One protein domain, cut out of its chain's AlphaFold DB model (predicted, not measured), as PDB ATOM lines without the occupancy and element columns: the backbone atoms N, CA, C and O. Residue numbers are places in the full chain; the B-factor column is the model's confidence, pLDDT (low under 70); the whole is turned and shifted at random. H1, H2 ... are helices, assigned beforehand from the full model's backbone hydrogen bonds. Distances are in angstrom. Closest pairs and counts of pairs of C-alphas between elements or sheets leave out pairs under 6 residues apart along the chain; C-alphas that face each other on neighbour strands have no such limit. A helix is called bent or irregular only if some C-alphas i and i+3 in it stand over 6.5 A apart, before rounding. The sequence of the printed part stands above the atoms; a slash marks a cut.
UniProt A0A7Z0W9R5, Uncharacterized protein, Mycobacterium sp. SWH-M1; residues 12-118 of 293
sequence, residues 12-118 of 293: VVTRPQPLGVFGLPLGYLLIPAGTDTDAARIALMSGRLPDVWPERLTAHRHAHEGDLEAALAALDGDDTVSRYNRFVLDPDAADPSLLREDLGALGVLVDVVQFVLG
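This is residues 12 to 118 of the 293 residues of an uncharacterized protein of Mycobacterium sp. SWH-M1 (UniProt A0A7Z0W9R5). Five short helices, H2 to H6, form a zigzag of helical hairpins, each folding back beside the one before; H1 sits off at one end of the domain, touching no helix. The long unnamed stretch of residues 12 to 37 winds through the space between H1 and H4. The printed part has 107 residues with six named helices, H1 to H6 in chain order, and no named strand; the class is all helix, though under half of the residues, 51, are in named elements. It is compact, with a radius of gyration of the C-alphas of 12.6 A, and rounded, spanning 36 by 28 by 24 A.

The printed part begins at C-alpha 12 (108.107, 18.338, 102.013). H1 is residues 38 to 45, from C-alpha 38 at (112.425, 8.738, 109.129). H2, residues 55 to 65, is 15.4 A long and irregular: C-alphas 56 and 59 are 7.6 A apart. H3 is residues 68 to 73; H4, residues 80 to 89, is 14.4 A long. H5 is residues 96 to 102, and H6, residues 108 to 116, measures 12.5 A, ending at C-alpha 116 (91.846, 22.765, 118.909).

H1 and H2 are apart. H2 and H3 touch, closest at the C-alphas of Ala 59 and Ala 71, 4.1 A, at a shallow tilt of 19 degrees, opposite ways. H3 and H4 touch at Leu 72 and Arg 86, whose C-alphas are 6.2 A apart, opposite ways at 31 degrees. H4 and H5 touch, closest at the C-alphas of Thr 80 and Asp 102, 6.6 A. H5 and H6 touch, closest at the C-alphas of Arg 100 and Val 110, 5.9 A. H4 and H6 are close but not clearly touching. Every O i to N i+4 pair is within hydrogen-bond range in H1, H3, H4, H5 and H6; in H2, 5 of 7 are.

The two C-alphas farthest apart, Asp 51 and Ser 97, are 36.2 A apart. The printed part has no cut, and no link between named helices is long. Mean pLDDT of the printed part is 94.7; no printed residue is under 70.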
ATOM      1  N   VAL A  12     107.624  17.553 100.862       84.62
ATOM      2  CA  VAL A  12     108.107  18.338 102.013       84.62
ATOM      3  C   VAL A  12     108.066  17.501 103.302       84.62
ATOM      4  O   VAL A  12     108.897  17.661 104.197       84.62
ATOM      5  N   VAL A  13     107.142  16.535 103.360       91.88
ATOM      6  CA  VAL A  13     107.019  15.535 104.424       91.88
ATOM      7  C   VAL A  13     106.779  14.141 103.842       91.88
ATOM      8  O   VAL A  13     106.140  13.989 102.800       91.88
ATOM      9  N   THR A  14     107.248  13.109 104.546       94.31
ATOM     10  CA  THR A  14     106.932  11.707 104.232       94.31
ATOM     11  C   THR A  14     105.683  11.293 105.000       94.31
ATOM     12  O   THR A  14     105.711  11.247 106.227       94.31
ATOM     13  N   ARG A  15     104.586  10.968 104.311       93.62
ATOM     14  CA  ARG A  15     103.404  10.379 104.960       93.62
ATOM     15  C   ARG A  15     103.586   8.870 105.172       93.62
ATOM     16  O   ARG A  15     104.257   8.227 104.362       93.62
ATOM     17  N   PRO A  16     102.962   8.283 106.203       96.19
ATOM     18  CA  PRO A  16     102.162   8.937 107.246       96.19
ATOM     19  C   PRO A  16     102.983   9.707 108.302       96.19
ATOM     20  O   PRO A  16     104.168   9.435 108.516       96.19
ATOM     21  N   GLN A  17     102.340  10.679 108.949       97.00
ATOM     22  CA  GLN A  17     102.882  11.508 110.037       97.00
ATOM     23  C   GLN A  17     102.322  11.066 111.410       97.00
ATOM     24  O   GLN A  17     101.240  10.483 111.455       97.00
ATOM     25  N   PRO A  18     103.005  11.330 112.546       97.00
ATOM     26  CA  PRO A  18     102.539  10.943 113.887       97.00
ATOM     27  C   PRO A  18     101.428  11.867 114.435       97.00
ATOM     28  O   PRO A  18     101.411  12.193 115.622       97.00
ATOM     29  N   LEU A  19     100.512  12.303 113.565       96.75
ATOM     30  CA  LEU A  19      99.454  13.250 113.904       96.75
ATOM     31  C   LEU A  19      98.465  12.633 114.895       96.75
ATOM     32  O   LEU A  19      97.978  11.527 114.674       96.75
ATOM     33  N   GLY A  20      98.187  13.340 115.989       95.25
ATOM     34  CA  GLY A  20      97.243  12.919 117.028       95.25
ATOM     35  C   GLY A  20      97.688  11.723 117.880       95.25
ATOM     36  O   GLY A  20      96.937  11.306 118.755       95.25
ATOM     37  N   VAL A  21      98.885  11.161 117.656       97.75
ATOM     38  CA  VAL A  21      99.411  10.066 118.496       97.75
ATOM     39  C   VAL A  21      99.766  10.583 119.889       97.75
ATOM     40  O   VAL A  21      99.475   9.930 120.886       97.75
ATOM     41  N   PHE A  22     100.386  11.762 119.952       97.25
ATOM     42  CA  PHE A  22     100.705  12.465 121.192       97.25
ATOM     43  C   PHE A  22      99.780  13.671 121.379       97.25
ATOM     44  O   PHE A  22      99.153  14.146 120.432       97.25
ATOM     45  N   GLY A  23      99.729  14.200 122.601       92.62
ATOM     46  CA  GLY A  23      99.054  15.466 122.879       92.62
ATOM     47  C   GLY A  23      99.749  16.669 122.229       92.62
ATOM     48  O   GLY A  23     100.844  16.568 121.662       92.62
ATOM     49  N   LEU A  24      99.109  17.834 122.336       92.06
ATOM     50  CA  LEU A  24      99.733  19.099 121.961       92.06
ATOM     51  C   LEU A  24     100.964  19.394 122.842       92.06
ATOM     52  O   LEU A  24     100.961  19.065 124.026       92.06
ATOM     53  N   PRO A  25     101.984  20.067 122.287       94.94
ATOM     54  CA  PRO A  25     102.099  20.451 120.875       94.94
ATOM     55  C   PRO A  25     102.627  19.322 119.971       94.94
ATOM     56  O   PRO A  25     102.359  19.329 118.772       94.94
ATOM     57  N   LEU A  26     103.349  18.342 120.532       96.69
ATOM     58  CA  LEU A  26     104.125  17.344 119.782       96.69
ATOM     59  C   LEU A  26     103.310  16.604 118.713       96.69
ATOM     60  O   LEU A  26     103.770  16.480 117.580       96.69
ATOM     61  N   GLY A  27     102.109  16.132 119.053       95.81
ATOM     62  CA  GLY A  27     101.271  15.347 118.143       95.81
ATOM     63  C   GLY A  27     100.690  16.125 116.967       95.81
ATOM     64  O   GLY A  27      99.976  15.542 116.160       95.81
ATOM     65  N   TYR A  28     100.973  17.422 116.855       96.38
ATOM     66  CA  TYR A  28     100.524  18.260 115.746       96.38
ATOM     67  C   TYR A  28     101.685  18.854 114.950       96.38
ATOM     68  O   TYR A  28     101.436  19.491 113.930       96.38
ATOM     69  N   LEU A  29     102.935  18.624 115.370       97.50
ATOM     70  CA  LEU A  29     104.121  19.054 114.635       97.50
ATOM     71  C   LEU A  29     104.403  18.108 113.462       97.50
ATOM     72  O   LEU A  29     104.475  16.888 113.617       97.50
ATOM     73  N   LEU A  30     104.641  18.681 112.287       97.56
ATOM     74  CA  LEU A  30     105.074  17.948 111.106       97.56
ATOM     75  C   LEU A  30     106.559  17.599 111.199       97.56
ATOM     76  O   LEU A  30     107.391  18.391 111.651       97.56
ATOM     77  N   ILE A  31     106.897  16.400 110.740       97.00
ATOM     78  CA  ILE A  31     108.265  15.911 110.619       97.00
ATOM     79  C   ILE A  31     108.687  16.049 109.155       97.00
ATOM     80  O   ILE A  31     108.080  15.406 108.286       97.00
ATOM     81  N   PRO A  32     109.720  16.859 108.860       94.94
ATOM     82  CA  PRO A  32     110.157  17.075 107.493       94.94
ATOM     83  C   PRO A  32     110.724  15.784 106.894       94.94
ATOM     84  O   PRO A  32     111.302  14.956 107.604       94.94
ATOM     85  N   ALA A  33     110.582  15.619 105.578       93.62
ATOM     86  CA  ALA A  33     111.123  14.460 104.876       93.62
ATOM     87  C   ALA A  33     112.659  14.404 104.984       93.62
ATOM     88  O   ALA A  33     113.360  15.427 104.927       93.62
ATOM     89  N   GLY A  34     113.187  13.192 105.142       91.94
ATOM     90  CA  GLY A  34     114.618  12.949 105.250       91.94
ATOM     91  C   GLY A  34     114.926  11.564 105.801       91.94
ATOM     92  O   GLY A  34     114.248  11.059 106.693       91.94
ATOM     93  N   THR A  35     115.991  10.950 105.292       90.94
ATOM     94  CA  THR A  35     116.475   9.658 105.805       90.94
ATOM     95  C   THR A  35     116.941   9.748 107.259       90.94
ATOM     96  O   THR A  35     116.958   8.747 107.966       90.94
ATOM     97  N   ASP A  36     117.339  10.943 107.698       93.12
ATOM     98  CA  ASP A  36     117.749  11.255 109.065       93.12
ATOM     99  C   ASP A  36     116.562  11.380 110.034       93.12
ATOM    100  O   ASP A  36     116.711  11.086 111.217       93.12
ATOM    101  N   THR A  37     115.379  11.766 109.546       95.81
ATOM    102  CA  THR A  37     114.166  11.952 110.359       95.81
ATOM    103  C   THR A  37     113.221  10.751 110.325       95.81
ATOM    104  O   THR A  37     112.408  10.592 111.235       95.81
ATOM    105  N   ASP A  38     113.340   9.868 109.329       95.31
ATOM    106  CA  ASP A  38     112.425   8.738 109.129       95.31
ATOM    107  C   ASP A  38     112.372   7.764 110.312       95.31
ATOM    108  O   ASP A  38     111.287   7.324 110.694       95.31
ATOM    109  N   ALA A  39     113.513   7.448 110.932       96.06
ATOM    110  CA  ALA A  39     113.542   6.564 112.099       96.06
ATOM    111  C   ALA A  39     112.754   7.162 113.278       96.06
ATOM    112  O   ALA A  39     111.956   6.469 113.911       96.06
ATOM    113  N   ALA A  40     112.921   8.465 113.524       97.44
ATOM    114  CA  ALA A  40     112.186   9.175 114.563       97.44
ATOM    115  C   ALA A  40     110.692   9.294 114.231       97.44
ATOM    116  O   ALA A  40     109.854   9.071 115.102       97.44
ATOM    117  N   ARG A  41     110.346   9.554 112.963       97.44
ATOM    118  CA  ARG A  41     108.956   9.555 112.487       97.44
ATOM    119  C   ARG A  41     108.275   8.217 112.759       97.44
ATOM    120  O   ARG A  41     107.183   8.202 113.315       97.44
ATOM    121  N   ILE A  42     108.922   7.104 112.409       96.94
ATOM    122  CA  ILE A  42     108.395   5.747 112.626       96.94
ATOM    123  C   ILE A  42     108.241   5.447 114.124       96.94
ATOM    124  O   ILE A  42     107.222   4.886 114.526       96.94
ATOM    125  N   ALA A  43     109.210   5.844 114.956       97.94
ATOM    126  CA  ALA A  43     109.120   5.675 116.405       97.94
ATOM    127  C   ALA A  43     107.903   6.418 116.979       97.94
ATOM    128  O   ALA A  43     107.040   5.790 117.600       97.94
ATOM    129  N   LEU A  44     107.769   7.711 116.668       98.19
ATOM    130  CA  LEU A  44     106.658   8.544 117.135       98.19
ATOM    131  C   LEU A  44     105.311   8.019 116.638       98.19
ATOM    132  O   LEU A  44     104.356   7.921 117.398       98.19
ATOM    133  N   MET A  45     105.243   7.573 115.386       97.50
ATOM    134  CA  MET A  45     104.057   6.926 114.833       97.50
ATOM    135  C   MET A  45     103.640   5.651 115.570       97.50
ATOM    136  O   MET A  45     102.458   5.312 115.577       97.50
ATOM    137  N   SER A  46     104.595   4.936 116.166       97.38
ATOM    138  CA  SER A  46     104.343   3.762 117.007       97.38
ATOM    139  C   SER A  46     104.042   4.110 118.470       97.38
ATOM    140  O   SER A  46     103.957   3.207 119.292       97.38
ATOM    141  N   GLY A  47     103.881   5.395 118.807       97.88
ATOM    142  CA  GLY A  47     103.661   5.843 120.183       97.88
ATOM    143  C   GLY A  47     104.907   5.719 121.062       97.88
ATOM    144  O   GLY A  47     104.795   5.628 122.280       97.88
ATOM    145  N   ARG A  48     106.101   5.696 120.458       97.88
ATOM    146  CA  ARG A  48     107.393   5.647 121.154       97.88
ATOM    147  C   ARG A  48     108.185   6.919 120.907       97.88
ATOM    148  O   ARG A  48     108.104   7.516 119.837       97.88
ATOM    149  N   LEU A  49     108.988   7.310 121.884       96.12
ATOM    150  CA  LEU A  49     109.966   8.375 121.694       96.12
ATOM    151  C   LEU A  49     111.198   7.808 120.974       96.12
ATOM    152  O   LEU A  49     111.549   6.649 121.198       96.12
ATOM    153  N   PRO A  50     111.852   8.580 120.095       95.56
ATOM    154  CA  PRO A  50     113.096   8.144 119.478       95.56
ATOM    155  C   PRO A  50     114.228   8.091 120.512       95.56
ATOM    156  O   PRO A  50     114.399   9.023 121.296       95.56
ATOM    157  N   ASP A  51     115.054   7.041 120.457       90.44
ATOM    158  CA  ASP A  51     116.239   6.908 121.322       90.44
ATOM    159  C   ASP A  51     117.259   8.031 121.085       90.44
ATOM    160  O   ASP A  51     117.946   8.490 121.997       90.44
ATOM    161  N   VAL A  52     117.364   8.470 119.827       93.12
ATOM    162  CA  VAL A  52     118.229   9.566 119.397       93.12
ATOM    163  C   VAL A  52     117.391  10.544 118.593       93.12
ATOM    164  O   VAL A  52     116.874  10.203 117.529       93.12
ATOM    165  N   TRP A  53     117.287  11.771 119.096       95.94
ATOM    166  CA  TRP A  53     116.635  12.864 118.388       95.94
ATOM    167  C   TRP A  53     117.562  13.420 117.299       95.94
ATOM    168  O   TRP A  53     118.669  13.865 117.617       95.94
ATOM    169  N   PRO A  54     117.137  13.421 116.023       96.06
ATOM    170  CA  PRO A  54     117.854  14.115 114.961       96.06
ATOM    171  C   PRO A  54     117.910  15.620 115.234       96.06
ATOM    172  O   PRO A  54     116.960  16.190 115.768       96.06
ATOM    173  N   GLU A  55     118.977  16.286 114.787       94.81
ATOM    174  CA  GLU A  55     119.157  17.737 114.963       94.81
ATOM    175  C   GLU A  55     117.971  18.534 114.393       94.81
ATOM    176  O   GLU A  55     117.451  19.438 115.045       94.81
ATOM    177  N   ARG A  56     117.444  18.115 113.233       94.00
ATOM    178  CA  ARG A  56     116.264  18.725 112.590       94.00
ATOM    179  C   ARG A  56     114.963  18.575 113.386       94.00
ATOM    180  O   ARG A  56     113.990  19.241 113.060       94.00
ATOM    181  N   LEU A  57     114.932  17.709 114.402       96.88
ATOM    182  CA  LEU A  57     113.790  17.495 115.300       96.88
ATOM    183  C   LEU A  57     114.067  18.013 116.720       96.88
ATOM    184  O   LEU A  57     113.399  17.613 117.672       96.88
ATOM    185  N   THR A  58     115.036  18.921 116.877       97.19
ATOM    186  CA  THR A  58     115.317  19.573 118.166       97.19
ATOM    187  C   THR A  58     114.075  20.272 118.724       97.19
ATOM    188  O   THR A  58     113.794  20.150 119.914       97.19
ATOM    189  N   ALA A  59     113.282  20.924 117.867       97.25
ATOM    190  CA  ALA A  59     112.023  21.544 118.270       97.25
ATOM    191  C   ALA A  59     111.014  20.522 118.820       97.25
ATOM    192  O   ALA A  59     110.405  20.763 119.857       97.25
ATOM    193  N   HIS A  60     110.873  19.355 118.180       98.00
ATOM    194  CA  HIS A  60     109.985  18.277 118.637       98.00
ATOM    195  C   HIS A  60     110.402  17.725 120.001       98.00
ATOM    196  O   HIS A  60     109.543  17.453 120.836       98.00
ATOM    197  N   ARG A  61     111.711  17.595 120.246       97.56
ATOM    198  CA  ARG A  61     112.236  17.187 121.553       97.56
ATOM    199  C   ARG A  61     111.859  18.191 122.645       97.56
ATOM    200  O   ARG A  61     111.320  17.790 123.668       97.56
ATOM    201  N   HIS A  62     112.082  19.483 122.411       97.94
ATOM    202  CA  HIS A  62     111.710  20.528 123.371       97.94
ATOM    203  C   HIS A  62     110.194  20.601 123.598       97.94
ATOM    204  O   HIS A  62     109.740  20.688 124.734       97.94
ATOM    205  N   ALA A  63     109.408  20.462 122.528       96.94
ATOM    206  CA  ALA A  63     107.954  20.355 122.584       96.94
ATOM    207  C   ALA A  63     107.480  19.169 123.442       96.94
ATOM    208  O   ALA A  63     106.517  19.305 124.192       96.94
ATOM    209  N   HIS A  64     108.156  18.019 123.353       95.31
ATOM    210  CA  HIS A  64     107.890  16.862 124.207       95.31
ATOM    211  C   HIS A  64     108.239  17.125 125.681       95.31
ATOM    212  O   HIS A  64     107.475  16.756 126.566       95.31
ATOM    213  N   GLU A  65     109.374  17.779 125.934       94.06
ATOM    214  CA  GLU A  65     109.854  18.147 127.274       94.06
ATOM    215  C   GLU A  65     109.013  19.270 127.927       94.06
ATOM    216  O   GLU A  65     109.204  19.581 129.101       94.06
ATOM    217  N   GLY A  66     108.077  19.876 127.185       94.00
ATOM    218  CA  GLY A  66     107.229  20.979 127.649       94.00
ATOM    219  C   GLY A  66     107.891  22.361 127.581       94.00
ATOM    220  O   GLY A  66     107.320  23.334 128.070       94.00
ATOM    221  N   ASP A  67     109.069  22.473 126.962       96.81
ATOM    222  CA  ASP A  67     109.797  23.733 126.785       96.81
ATOM    223  C   ASP A  67     109.415  24.397 125.451       96.81
ATOM    224  O   ASP A  67     110.071  24.230 124.418       96.81
ATOM    225  N   LEU A  68     108.297  25.132 125.462       95.56
ATOM    226  CA  LEU A  68     107.764  25.797 124.266       95.56
ATOM    227  C   LEU A  68     108.686  26.906 123.743       95.56
ATOM    228  O   LEU A  68     108.794  27.083 122.530       95.56
ATOM    229  N   GLU A  69     109.360  27.636 124.634       96.12
ATOM    230  CA  GLU A  69     110.273  28.716 124.246       96.12
ATOM    231  C   GLU A  69     111.491  28.154 123.507       96.12
ATOM    232  O   GLU A  69     111.836  28.643 122.427       96.12
ATOM    233  N   ALA A  70     112.103  27.087 124.032       97.25
ATOM    234  CA  ALA A  70     113.204  26.415 123.349       97.25
ATOM    235  C   ALA A  70     112.750  25.743 122.046       97.25
ATOM    236  O   ALA A  70     113.481  25.777 121.053       97.25
ATOM    237  N   ALA A  71     111.539  25.174 122.013       97.31
ATOM    238  CA  ALA A  71     110.979  24.586 120.800       97.31
ATOM    239  C   ALA A  71     110.811  25.628 119.684       97.31
ATOM    240  O   ALA A  71     111.228  25.381 118.553       97.31
ATOM    241  N   LEU A  72     110.261  26.802 120.005       96.12
ATOM    242  CA  LEU A  72     110.123  27.923 119.071       96.12
ATOM    243  C   LEU A  72     111.482  28.446 118.602       96.12
ATOM    244  O   LEU A  72     111.676  28.650 117.404       96.12
ATOM    245  N   ALA A  73     112.432  28.627 119.523       95.50
ATOM    246  CA  ALA A  73     113.774  29.105 119.198       95.50
ATOM    247  C   ALA A  73     114.543  28.146 118.270       95.50
ATOM    248  O   ALA A  73     115.377  28.593 117.486       95.50
ATOM    249  N   ALA A  74     114.253  26.843 118.340       96.12
ATOM    250  CA  ALA A  74     114.856  25.825 117.484       96.12
ATOM    251  C   ALA A  74     114.270  25.773 116.056       96.12
ATOM    252  O   ALA A  74     114.820  25.069 115.211       96.12
ATOM    253  N   LEU A  75     113.172  26.482 115.765       94.44
ATOM    254  CA  LEU A  75     112.547  26.537 114.436       94.44
ATOM    255  C   LEU A  75     112.993  27.782 113.651       94.44
ATOM    256  O   LEU A  75     112.196  28.680 113.367       94.44
ATOM    257  N   ASP A  76     114.268  27.821 113.271       87.38
ATOM    258  CA  ASP A  76     114.889  28.936 112.539       87.38
ATOM    259  C   ASP A  76     114.706  28.879 111.006       87.38
ATOM    260  O   ASP A  76     114.990  29.851 110.303       87.38
ATOM    261  N   GLY A  77     114.189  27.763 110.483       86.69
ATOM    262  CA  GLY A  77     113.891  27.572 109.065       86.69
ATOM    263  C   GLY A  77     112.700  28.397 108.559       86.69
ATOM    264  O   GLY A  77     111.736  28.668 109.285       86.69
ATOM    265  N   ASP A  78     112.738  28.752 107.272       88.44
ATOM    266  CA  ASP A  78     111.653  29.462 106.566       88.44
ATOM    267  C   ASP A  78     110.875  28.566 105.580       88.44
ATOM    268  O   ASP A  78     109.968  29.003 104.870       88.44
ATOM    269  N   ASP A  79     111.205  27.273 105.537       91.44
ATOM    270  CA  ASP A  79     110.428  26.303 104.775       91.44
ATOM    271  C   ASP A  79     109.009  26.135 105.349       91.44
ATOM    272  O   ASP A  79     108.719  26.474 106.501       91.44
ATOM    273  N   THR A  80     108.097  25.602 104.535       93.00
ATOM    274  CA  THR A  80     106.681  25.467 104.899       93.00
ATOM    275  C   THR A  80     106.458  24.613 106.155       93.00
ATOM    276  O   THR A  80     105.563  24.931 106.936       93.00
ATOM    277  N   VAL A  81     107.270  23.576 106.404       94.44
ATOM    278  CA  VAL A  81     107.141  22.748 107.621       94.44
ATOM    279  C   VAL A  81     107.585  23.535 108.846       94.44
ATOM    280  O   VAL A  81     106.870  23.534 109.845       94.44
ATOM    281  N   SER A  82     108.702  24.258 108.769       94.38
ATOM    282  CA  SER A  82     109.156  25.130 109.860       94.38
ATOM    283  C   SER A  82     108.143  26.238 110.174       94.38
ATOM    284  O   SER A  82     107.841  26.479 111.343       94.38
ATOM    285  N   ARG A  83     107.545  26.866 109.148       95.00
ATOM    286  CA  ARG A  83     106.467  27.860 109.319       95.00
ATOM    287  C   ARG A  83     105.222  27.261 109.972       95.00
ATOM    288  O   ARG A  83     104.684  27.865 110.897       95.00
ATOM    289  N   TYR A  84     104.799  26.071 109.546       96.44
ATOM    290  CA  TYR A  84     103.666  25.378 110.158       96.44
ATOM    291  C   TYR A  84     103.942  24.964 111.607       96.44
ATOM    292  O   TYR A  84     103.121  25.209 112.485       96.44
ATOM    293  N   ASN A  85     105.111  24.396 111.891       97.06
ATOM    294  CA  ASN A  85     105.475  23.995 113.248       97.06
ATOM    295  C   ASN A  85     105.561  25.204 114.189       97.06
ATOM    296  O   ASN A  85     105.122  25.112 115.331       97.06
ATOM    297  N   ARG A  86     106.048  26.356 113.702       96.19
ATOM    298  CA  ARG A  86     105.975  27.614 114.458       96.19
ATOM    299  C   ARG A  86     104.536  28.026 114.711       96.19
ATOM    300  O   ARG A  86     104.238  28.384 115.835       96.19
ATOM    301  N   PHE A  87     103.650  27.913 113.727       96.12
ATOM    302  CA  PHE A  87     102.226  28.205 113.906       96.12
ATOM    303  C   PHE A  87     101.543  27.299 114.951       96.12
ATOM    304  O   PHE A  87     100.691  27.768 115.696       96.12
ATOM    305  N   VAL A  88     101.925  26.022 115.059       96.50
ATOM    306  CA  VAL A  88     101.412  25.130 116.120       96.50
ATOM    307  C   VAL A  88     101.822  25.613 117.517       96.50
ATOM    308  O   VAL A  88     101.038  25.502 118.457       96.50
ATOM    309  N   LEU A  89     103.046  26.127 117.657       95.81
ATOM    310  CA  LEU A  89     103.610  26.567 118.938       95.81
ATOM    311  C   LEU A  89     103.236  28.017 119.300       95.81
ATOM    312  O   LEU A  89     102.989  28.319 120.462       95.81
ATOM    313  N   ASP A  90     103.190  28.896 118.302       94.75
ATOM    314  CA  ASP A  90     102.813  30.305 118.373       94.75
ATOM    315  C   ASP A  90     101.897  30.646 117.179       94.75
ATOM    316  O   ASP A  90     102.364  31.050 116.105       94.75
ATOM    317  N   PRO A  91     100.573  30.479 117.337       90.62
ATOM    318  CA  PRO A  91      99.631  30.686 116.241       90.62
ATOM    319  C   PRO A  91      99.447  32.155 115.847       90.62
ATOM    320  O   PRO A  91      98.791  32.426 114.843       90.62
ATOM    321  N   ASP A  92      99.993  33.102 116.616       88.75
ATOM    322  CA  ASP A  92      99.977  34.530 116.280       88.75
ATOM    323  C   ASP A  92     101.124  34.922 115.333       88.75
ATOM    324  O   ASP A  92     101.108  36.007 114.749       88.75
ATOM    325  N   ALA A  93     102.109  34.038 115.136       82.31
ATOM    326  CA  ALA A  93     103.307  34.321 114.348       82.31
ATOM    327  C   ALA A  93     103.112  34.243 112.821       82.31
ATOM    328  O   ALA A  93     104.017  34.620 112.072       82.31
ATOM    329  N   ALA A  94     101.977  33.731 112.332       84.50
ATOM    330  CA  ALA A  94     101.742  33.504 110.906       84.50
ATOM    331  C   ALA A  94     100.292  33.792 110.492       84.50
ATOM    332  O   ALA A  94      99.368  33.639 111.284       84.50
ATOM    333  N   ASP A  95     100.092  34.164 109.222       91.62
ATOM    334  CA  ASP A  95      98.760  34.235 108.612       91.62
ATOM    335  C   ASP A  95      98.255  32.807 108.313       91.62
ATOM    336  O   ASP A  95      98.849  32.120 107.468       91.62
ATOM    337  N   PRO A  96      97.163  32.344 108.956       93.94
ATOM    338  CA  PRO A  96      96.656  30.988 108.766       93.94
ATOM    339  C   PRO A  96      96.212  30.701 107.326       93.94
ATOM    340  O   PRO A  96      96.335  29.571 106.857       93.94
ATOM    341  N   SER A  97      95.705  31.705 106.603       93.56
ATOM    342  CA  SER A  97      95.181  31.507 105.246       93.56
ATOM    343  C   SER A  97      96.313  31.266 104.248       93.56
ATOM    344  O   SER A  97      96.246  30.321 103.465       93.56
ATOM    345  N   LEU A  98      97.395  32.047 104.340       92.94
ATOM    346  CA  LEU A  98      98.598  31.839 103.523       92.94
ATOM    347  C   LEU A  98      99.268  30.498 103.843       92.94
ATOM    348  O   LEU A  98      99.648  29.754 102.943       92.94
ATOM    349  N   LEU A  99      99.367  30.153 105.129       94.38
ATOM    350  CA  LEU A  99      99.968  28.891 105.551       94.38
ATOM    351  C   LEU A  99      99.169  27.673 105.063       94.38
ATOM    352  O   LEU A  99      99.753  26.669 104.652       94.38
ATOM    353  N   ARG A 100      97.835  27.763 105.088       95.19
ATOM    354  CA  ARG A 100      96.943  26.730 104.558       95.19
ATOM    355  C   ARG A 100      97.193  26.484 103.072       95.19
ATOM    356  O   ARG A 100      97.263  25.326 102.668       95.19
ATOM    357  N   GLU A 101      97.305  27.547 102.277       94.06
ATOM    358  CA  GLU A 101      97.590  27.449 100.840       94.06
ATOM    359  C   GLU A 101      98.959  26.806 100.586       94.06
ATOM    360  O   GLU A 101      99.057  25.862  99.800       94.06
ATOM    361  N   ASP A 102      99.990  27.241 101.314       92.62
ATOM    362  CA  ASP A 102     101.361  26.739 101.170       92.62
ATOM    363  C   ASP A 102     101.510  25.248 101.522       92.62
ATOM    364  O   ASP A 102     102.370  24.558 100.973       92.62
ATOM    365  N   LEU A 103     100.686  24.734 102.441       92.69
ATOM    366  CA  LEU A 103     100.674  23.320 102.836       92.69
ATOM    367  C   LEU A 103      99.940  22.406 101.846       92.69
ATOM    368  O   LEU A 103     100.043  21.179 101.958       92.69
ATOM    369  N   GLY A 104      99.183  22.968 100.900       92.31
ATOM    370  CA  GLY A 104      98.444  22.215  99.889       92.31
ATOM    371  C   GLY A 104      97.542  21.138 100.501       92.31
ATOM    372  O   GLY A 104      96.613  21.435 101.248       92.31
ATOM    373  N   ALA A 105      97.830  19.864 100.209       89.88
ATOM    374  CA  ALA A 105      97.046  18.722 100.695       89.88
ATOM    375  C   ALA A 105      97.002  18.593 102.233       89.88
ATOM    376  O   ALA A 105      96.080  17.979 102.764       89.88
ATOM    377  N   LEU A 106      97.970  19.173 102.951       94.12
ATOM    378  CA  LEU A 106      97.999  19.200 104.418       94.12
ATOM    379  C   LEU A 106      97.426  20.499 105.004       94.12
ATOM    380  O   LEU A 106      97.413  20.662 106.220       94.12
ATOM    381  N   GLY A 107      96.917  21.412 104.172       95.00
ATOM    382  CA  GLY A 107      96.398  22.710 104.611       95.00
ATOM    383  C   GLY A 107      95.250  22.617 105.620       95.00
ATOM    384  O   GLY A 107      95.097  23.509 106.453       95.00
ATOM    385  N   VAL A 108      94.486  21.515 105.616       96.94
ATOM    386  CA  VAL A 108      93.427  21.247 106.610       96.94
ATOM    387  C   VAL A 108      93.953  21.197 108.046       96.94
ATOM    388  O   VAL A 108      93.222  21.526 108.976       96.94
ATOM    389  N   LEU A 109      95.236  20.875 108.242       96.75
ATOM    390  CA  LEU A 109      95.850  20.862 109.568       96.75
ATOM    391  C   LEU A 109      95.889  22.253 110.210       96.75
ATOM    392  O   LEU A 109      95.834  22.361 111.431       96.75
ATOM    393  N   VAL A 110      95.908  23.322 109.409       96.88
ATOM    394  CA  VAL A 110      95.784  24.688 109.931       96.88
ATOM    395  C   VAL A 110      94.410  24.897 110.570       96.88
ATOM    396  O   VAL A 110      94.328  25.469 111.652       96.88
ATOM    397  N   ASP A 111      93.333  24.395 109.959       96.88
ATOM    398  CA  ASP A 111      91.982  24.490 110.535       96.88
ATOM    399  C   ASP A 111      91.864  23.650 111.805       96.88
ATOM    400  O   ASP A 111      91.289  24.107 112.791       96.88
ATOM    401  N   VAL A 112      92.442  22.443 111.792       97.00
ATOM    402  CA  VAL A 112      92.514  21.552 112.958       97.00
ATOM    403  C   VAL A 112      93.174  22.274 114.129       97.00
ATOM    404  O   VAL A 112      92.584  22.361 115.200       97.00
ATOM    405  N   VAL A 113      94.358  22.854 113.924       96.06
ATOM    406  CA  VAL A 113      95.086  23.576 114.977       96.06
ATOM    407  C   VAL A 113      94.308  24.813 115.438       96.06
ATOM    408  O   VAL A 113      94.186  25.038 116.639       96.06
ATOM    409  N   GLN A 114      93.715  25.587 114.521       96.31
ATOM    410  CA  GLN A 114      92.880  26.733 114.901       96.31
ATOM    411  C   GLN A 114      91.677  26.320 115.753       96.31
ATOM    412  O   GLN A 114      91.349  27.023 116.709       96.31
ATOM    413  N   PHE A 115      91.025  25.204 115.425       96.25
ATOM    414  CA  PHE A 115      89.897  24.697 116.199       96.25
ATOM    415  C   PHE A 115      90.339  24.209 117.580       96.25
ATOM    416  O   PHE A 115      89.792  24.650 118.585       96.25
ATOM    417  N   VAL A 116      91.362  23.351 117.646       93.88
ATOM    418  CA  VAL A 116      91.846  22.765 118.909       93.88
ATOM    419  C   VAL A 116      92.330  23.848 119.880       93.88
ATOM    420  O   VAL A 116      92.143  23.723 121.087       93.88
ATOM    421  N   LEU A 117      92.900  24.943 119.372       92.75
ATOM    422  CA  LEU A 117      93.322  26.089 120.184       92.75
ATOM    423  C   LEU A 117      92.190  27.091 120.485       92.75
ATOM    424  O   LEU A 117      92.453  28.159 121.037       92.75
ATOM    425  N   GLY A 118      90.944  26.794 120.100       94.00
ATOM    426  CA  GLY A 118      89.772  27.640 120.349       94.00
ATOM    427  C   GLY A 118      89.744  28.950 119.553       94.00
ATOM    428  O   GLY A 118      88.992  29.863 119.888       94.00
TER     429      GLY A 118